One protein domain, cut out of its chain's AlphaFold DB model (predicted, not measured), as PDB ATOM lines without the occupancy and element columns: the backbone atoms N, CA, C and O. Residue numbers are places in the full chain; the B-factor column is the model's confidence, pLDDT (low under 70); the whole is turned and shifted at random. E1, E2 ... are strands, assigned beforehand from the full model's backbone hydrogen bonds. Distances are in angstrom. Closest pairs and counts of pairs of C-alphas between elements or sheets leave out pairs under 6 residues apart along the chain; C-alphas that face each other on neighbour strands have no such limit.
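AT A GLANCE: This is residues 84 to 130 of the 185 residues of an uncharacterized protein of Myxococcales bacterium (UniProt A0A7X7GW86). What is the shape? With little regular structure, a three-strand meander, E1 E2 E3, each the antiparallel neighbour of the one before, has the antiparallel hairpin E4 and E5 beside E1, and residues 111 to 120 loop round from E3 to E4. How much is named? Of 47 printed residues, 17 are in five strands, E1 to E5 in chain order: all strand, with no named helix. How large is it? It is compact, radius of gyration of the C-alphas 9.8 A, spanning 25 by 21 by 16 A.

IN THESE COORDINATES: Where is the meander? E1, residues 93 to 95, begins at C-alpha 93 (-26.479, 33.829, -1.233). E2, residues 101 to 105, is 13.1 A long; E3 is residues 108 to 110. What follows? E4 is residues 121 to 123; E5, residues 126 to 128, ends at C-alpha 128 (-31.844, 27.669, -1.094).

HOW THE PARTS SIT: Which atoms pair? Within hydrogen-bond range are N 94 and O 102, 3.0 A, in hairpin E1 and E2; N 103 and O 110, 3.0 A, in hairpin E2 and E3; and N 121 and O 128, 3.0 A, in hairpin E4 and E5. How near is E5 to E1? Their closest C-alphas, of Trp 94 and Ser 127, are 4.7 A apart.

THE WHOLE: Is it cut? The printed part has no cut and no long link. Where is confidence low? Residues 113 to 115 have pLDDT under 70.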
ATOM      1  N   ASP A  84     -21.611  44.189  -1.799       96.50
ATOM      2  CA  ASP A  84     -21.711  43.577  -0.472       96.50
ATOM      3  C   ASP A  84     -20.515  42.642  -0.251       96.50
ATOM      4  O   ASP A  84     -20.249  41.750  -1.060       96.50
ATOM      5  N   GLU A  85     -19.794  42.817   0.859       95.19
ATOM      6  CA  GLU A  85     -18.614  42.007   1.197       95.19
ATOM      7  C   GLU A  85     -18.935  40.512   1.366       95.19
ATOM      8  O   GLU A  85     -18.050  39.668   1.225       95.19
ATOM      9  N   ARG A  86     -20.199  40.155   1.625       92.94
ATOM     10  CA  ARG A  86     -20.651  38.757   1.677       92.94
ATOM     11  C   ARG A  86     -20.805  38.143   0.291       92.94
ATOM     12  O   ARG A  86     -20.736  36.927   0.164       92.94
ATOM     13  N   CYS A  87     -20.953  38.958  -0.753       94.69
ATOM     14  CA  CYS A  87     -21.055  38.508  -2.142       94.69
ATOM     15  C   CYS A  87     -19.692  38.292  -2.816       94.69
ATOM     16  O   CYS A  87     -19.529  38.487  -4.025       94.69
ATOM     17  N   VAL A  88     -18.706  37.841  -2.041       89.81
ATOM     18  CA  VAL A  88     -17.412  37.388  -2.546       89.81
ATOM     19  C   VAL A  88     -17.500  35.893  -2.848       89.81
ATOM     20  O   VAL A  88     -17.970  35.096  -2.037       89.81
ATOM     21  N   LYS A  89     -17.038  35.495  -4.040       83.31
ATOM     22  CA  LYS A  89     -17.041  34.086  -4.466       83.31
ATOM     23  C   LYS A  89     -16.385  33.183  -3.405       83.31
ATOM     24  O   LYS A  89     -15.331  33.551  -2.886       83.31
ATOM     25  N   PRO A  90     -16.941  31.986  -3.138       75.69
ATOM     26  CA  PRO A  90     -17.973  31.291  -3.919       75.69
ATOM     27  C   PRO A  90     -19.421  31.583  -3.497       75.69
ATOM     28  O   PRO A  90     -20.319  30.965  -4.059       75.69
ATOM     29  N   ALA A  91     -19.656  32.488  -2.541       75.25
ATOM     30  CA  ALA A  91     -20.987  32.701  -1.986       75.25
ATOM     31  C   ALA A  91     -21.997  33.107  -3.071       75.25
ATOM     32  O   ALA A  91     -21.785  34.080  -3.803       75.25
ATOM     33  N   SER A  92     -23.093  32.355  -3.175       86.81
ATOM     34  CA  SER A  92     -24.196  32.653  -4.096       86.81
ATOM     35  C   SER A  92     -25.416  33.246  -3.386       86.81
ATOM     36  O   SER A  92     -26.299  33.790  -4.050       86.81
ATOM     37  N   GLY A  93     -25.436  33.226  -2.051       92.06
ATOM     38  CA  GLY A  93     -26.479  33.829  -1.233       92.06
ATOM     39  C   GLY A  93     -26.391  33.422   0.240       92.06
ATOM     40  O   GLY A  93     -25.533  32.627   0.611       92.06
ATOM     41  N   TRP A  94     -27.277  33.973   1.069       94.06
ATOM     42  CA  TRP A  94     -27.450  33.612   2.485       94.06
ATOM     43  C   TRP A  94     -28.919  33.751   2.903       94.06
ATOM     44  O   TRP A  94     -29.747  34.244   2.129       94.06
ATOM     45  N   CYS A  95     -29.241  33.324   4.119       93.06
ATOM     46  CA  CYS A  95     -30.560  33.452   4.724       93.06
ATOM     47  C   CYS A  95     -30.545  34.499   5.839       93.06
ATOM     48  O   CYS A  95     -29.617  34.567   6.643       93.06
ATOM     49  N   LEU A  96     -31.577  35.334   5.900       91.69
ATOM     50  CA  LEU A  96     -31.839  36.175   7.065       91.69
ATOM     51  C   LEU A  96     -32.596  35.373   8.135       91.69
ATOM     52  O   LEU A  96     -33.219  34.353   7.845       91.69
ATOM     53  N   GLU A  97     -32.565  35.854   9.378       89.38
ATOM     54  CA  GLU A  97     -33.249  35.204  10.510       89.38
ATOM     55  C   GLU A  97     -34.772  35.107  10.320       89.38
ATOM     56  O   GLU A  97     -35.410  34.220  10.882       89.38
ATOM     57  N   ASP A  98     -35.354  35.997   9.513       87.69
ATOM     58  CA  ASP A  98     -36.779  36.008   9.174       87.69
ATOM     59  C   ASP A  98     -37.152  35.048   8.027       87.69
ATOM     60  O   ASP A  98     -38.304  35.020   7.598       87.69
ATOM     61  N   GLY A  99     -36.191  34.257   7.536       86.38
ATOM     62  CA  GLY A  99     -36.375  33.335   6.416       86.38
ATOM     63  C   GLY A  99     -36.196  33.979   5.042       86.38
ATOM     64  O   GLY A  99     -36.285  33.284   4.034       86.38
ATOM     65  N   THR A 100     -35.896  35.277   4.949       88.62
ATOM     66  CA  THR A 100     -35.652  35.918   3.653       88.62
ATOM     67  C   THR A 100     -34.356  35.399   3.039       88.62
ATOM     68  O   THR A 100     -33.277  35.512   3.624       88.62
ATOM     69  N   GLN A 101     -34.445  34.873   1.820       92.81
ATOM     70  CA  GLN A 101     -33.273  34.520   1.031       92.81
ATOM     71  C   GLN A 101     -32.667  35.778   0.414       92.81
ATOM     72  O   GLN A 101     -33.365  36.543  -0.244       92.81
ATOM     73  N   ILE A 102     -31.358  35.961   0.560       93.62
ATOM     74  CA  ILE A 102     -30.585  36.923  -0.225       93.62
ATOM     75  C   ILE A 102     -29.741  36.161  -1.240       93.62
ATOM     76  O   ILE A 102     -29.130  35.146  -0.906       93.62
ATOM     77  N   SER A 103     -29.700  36.645  -2.480       93.00
ATOM     78  CA  SER A 103     -28.858  36.107  -3.553       93.00
ATOM     79  C   SER A 103     -27.754  37.089  -3.923       93.00
ATOM     80  O   SER A 103     -27.941  38.303  -3.857       93.00
ATOM     81  N   CYS A 104     -26.613  36.580  -4.371       94.94
ATOM     82  CA  CYS A 104     -25.501  37.393  -4.842       94.94
ATOM     83  C   CYS A 104     -25.452  37.441  -6.365       94.94
ATOM     84  O   CYS A 104     -25.419  36.410  -7.036       94.94
ATOM     85  N   LYS A 105     -25.359  38.652  -6.915       94.50
ATOM     86  CA  LYS A 105     -25.158  38.890  -8.344       94.50
ATOM     87  C   LYS A 105     -23.999  39.851  -8.537       94.50
ATOM     88  O   LYS A 105     -24.065  40.999  -8.121       94.50
ATOM     89  N   GLU A 106     -22.922  39.359  -9.146       94.88
ATOM     90  CA  GLU A 106     -21.751  40.167  -9.530       94.88
ATOM     91  C   GLU A 106     -21.147  41.012  -8.386       94.88
ATOM     92  O   GLU A 106     -20.636  42.102  -8.615       94.88
ATOM     93  N   GLY A 107     -21.185  40.498  -7.150       96.00
ATOM     94  CA  GLY A 107     -20.687  41.199  -5.959       96.00
ATOM     95  C   GLY A 107     -21.739  42.015  -5.203       96.00
ATOM     96  O   GLY A 107     -21.418  42.597  -4.175       96.00
ATOM     97  N   PHE A 108     -22.991  42.039  -5.662       97.06
ATOM     98  CA  PHE A 108     -24.084  42.778  -5.034       97.06
ATOM     99  C   PHE A 108     -25.116  41.837  -4.421       97.06
ATOM    100  O   PHE A 108     -25.461  40.804  -5.002       97.06
ATOM    101  N   ALA A 109     -25.646  42.234  -3.268       96.69
ATOM    102  CA  ALA A 109     -26.766  41.564  -2.628       96.69
ATOM    103  C   ALA A 109     -28.070  41.906  -3.361       96.69
ATOM    104  O   ALA A 109     -28.398  43.076  -3.559       96.69
ATOM    105  N   THR A 110     -28.833  40.894  -3.748       95.00
ATOM    106  CA  THR A 110     -30.094  41.021  -4.484       95.00
ATOM    107  C   THR A 110     -31.204  40.291  -3.739       95.00
ATOM    108  O   THR A 110     -30.972  39.237  -3.144       95.00
ATOM    109  N   SER A 111     -32.407  40.860  -3.759       85.50
ATOM    110  CA  SER A 111     -33.600  40.183  -3.251       85.50
ATOM    111  C   SER A 111     -34.187  39.291  -4.352       85.50
ATOM    112  O   SER A 111     -34.244  39.734  -5.507       85.50
ATOM    113  N   PRO A 112     -34.617  38.053  -4.059       75.06
ATOM    114  CA  PRO A 112     -35.318  37.228  -5.027       75.06
ATOM    115  C   PRO A 112     -36.635  37.904  -5.412       75.06
ATOM    116  O   PRO A 112     -37.491  38.203  -4.585       75.06
ATOM    117  N   PHE A 113     -36.795  38.140  -6.709       59.97
ATOM    118  CA  PHE A 113     -37.896  38.923  -7.264       59.97
ATOM    119  C   PHE A 113     -39.269  38.233  -7.239       59.97
ATOM    120  O   PHE A 113     -40.250  38.865  -7.627       59.97
ATOM    121  N   SER A 114     -39.372  36.951  -6.869       62.41
ATOM    122  CA  SER A 114     -40.519  36.159  -7.332       62.41
ATOM    123  C   SER A 114     -41.271  35.300  -6.323       62.41
ATOM    124  O   SER A 114     -42.353  34.857  -6.694       62.41
ATOM    125  N   SER A 115     -40.830  35.089  -5.081       67.50
ATOM    126  CA  SER A 115     -41.677  34.507  -4.016       67.50
ATOM    127  C   SER A 115     -40.991  34.589  -2.653       67.50
ATOM    128  O   SER A 115     -39.768  34.455  -2.598       67.50
ATOM    129  N   PRO A 116     -41.745  34.772  -1.551       76.69
ATOM    130  CA  PRO A 116     -41.192  34.605  -0.217       76.69
ATOM    131  C   PRO A 116     -40.641  33.184  -0.066       76.69
ATOM    132  O   PRO A 116     -41.295  32.200  -0.412       76.69
ATOM    133  N   CYS A 117     -39.419  33.099   0.440       87.00
ATOM    134  CA  CYS A 117     -38.769  31.850   0.789       87.00
ATOM    135  C   CYS A 117     -39.322  31.392   2.142       87.00
ATOM    136  O   CYS A 117     -38.871  31.868   3.176       87.00
ATOM    137  N   GLU A 118     -40.345  30.532   2.159       89.56
ATOM    138  CA  GLU A 118     -40.937  30.084   3.434       89.56
ATOM    139  C   GLU A 118     -39.901  29.369   4.315       89.56
ATOM    140  O   GLU A 118     -39.896  29.515   5.536       89.56
ATOM    141  N   ILE A 119     -38.991  28.629   3.678       93.94
ATOM    142  CA  ILE A 119     -37.883  27.945   4.329       93.94
ATOM    143  C   ILE A 119     -36.612  28.323   3.582       93.94
ATOM    144  O   ILE A 119     -36.406  27.865   2.462       93.94
ATOM    145  N   CYS A 120     -35.757  29.130   4.208       95.19
ATOM    146  CA  CYS A 120     -34.423  29.418   3.695       95.19
ATOM    147  C   CYS A 120     -33.390  28.568   4.434       95.19
ATOM    148  O   CYS A 120     -33.332  28.579   5.666       95.19
ATOM    149  N   ILE A 121     -32.574  27.836   3.682       95.44
ATOM    150  CA  ILE A 121     -31.450  27.063   4.218       95.44
ATOM    151  C   ILE A 121     -30.153  27.448   3.514       95.44
ATOM    152  O   ILE A 121     -30.166  27.832   2.346       95.44
ATOM    153  N   GLU A 122     -29.029  27.286   4.208       94.25
ATOM    154  CA  GLU A 122     -27.696  27.474   3.639       94.25
ATOM    155  C   GLU A 122     -26.989  26.127   3.487       94.25
ATOM    156  O   GLU A 122     -26.871  25.354   4.442       94.25
ATOM    157  N   VAL A 123     -26.519  25.836   2.276       93.88
ATOM    158  CA  VAL A 123     -25.833  24.590   1.927       93.88
ATOM    159  C   VAL A 123     -24.635  24.933   1.053       93.88
ATOM    160  O   VAL A 123     -24.788  25.548   0.007       93.88
ATOM    161  N   GLU A 124     -23.432  24.566   1.501       91.12
ATOM    162  CA  GLU A 124     -22.184  24.724   0.730       91.12
ATOM    163  C   GLU A 124     -21.913  26.154   0.201       91.12
ATOM    164  O   GLU A 124     -21.256  26.340  -0.819       91.12
ATOM    165  N   GLY A 125     -22.370  27.188   0.923       88.56
ATOM    166  CA  GLY A 125     -22.204  28.595   0.523       88.56
ATOM    167  C   GLY A 125     -23.279  29.113  -0.440       88.56
ATOM    168  O   GLY A 125     -23.132  30.200  -1.007       88.56
ATOM    169  N   GLU A 126     -24.354  28.351  -0.626       90.38
ATOM    170  CA  GLU A 126     -25.552  28.754  -1.351       90.38
ATOM    171  C   GLU A 126     -26.739  28.873  -0.396       90.38
ATOM    172  O   GLU A 126     -26.911  28.033   0.486       90.38
ATOM    173  N   SER A 127     -27.595  29.876  -0.596       92.88
ATOM    174  CA  SER A 127     -28.921  29.893   0.021       92.88
ATOM    175  C   SER A 127     -29.929  29.230  -0.911       92.88
ATOM    176  O   SER A 127     -29.920  29.467  -2.121       92.88
ATOM    177  N   LEU A 128     -30.813  28.401  -0.362       93.00
ATOM    178  CA  LEU A 128     -31.844  27.669  -1.094       93.00
ATOM    179  C   LEU A 128     -33.217  27.925  -0.468       93.00
ATOM    180  O   LEU A 128     -33.324  28.063   0.748       93.00
ATOM    181  N   CYS A 129     -34.256  27.889  -1.306       94.12
ATOM    182  CA  CYS A 129     -35.665  27.921  -0.905       94.12
ATOM    183  C   CYS A 129     -36.368  26.595  -1.213       94.12
ATOM    184  O   CYS A 129     -37.130  26.522  -2.180       94.12
ATOM    185  N   PRO A 130     -36.061  25.515  -0.480       95.62
ATOM    186  CA  PRO A 130     -36.721  24.240  -0.690       95.62
ATOM    187  C   PRO A 130     -38.170  24.255  -0.192       95.62
ATOM    188  O   PRO A 130     -38.554  25.031   0.681       95.62
TER     189      PRO A 130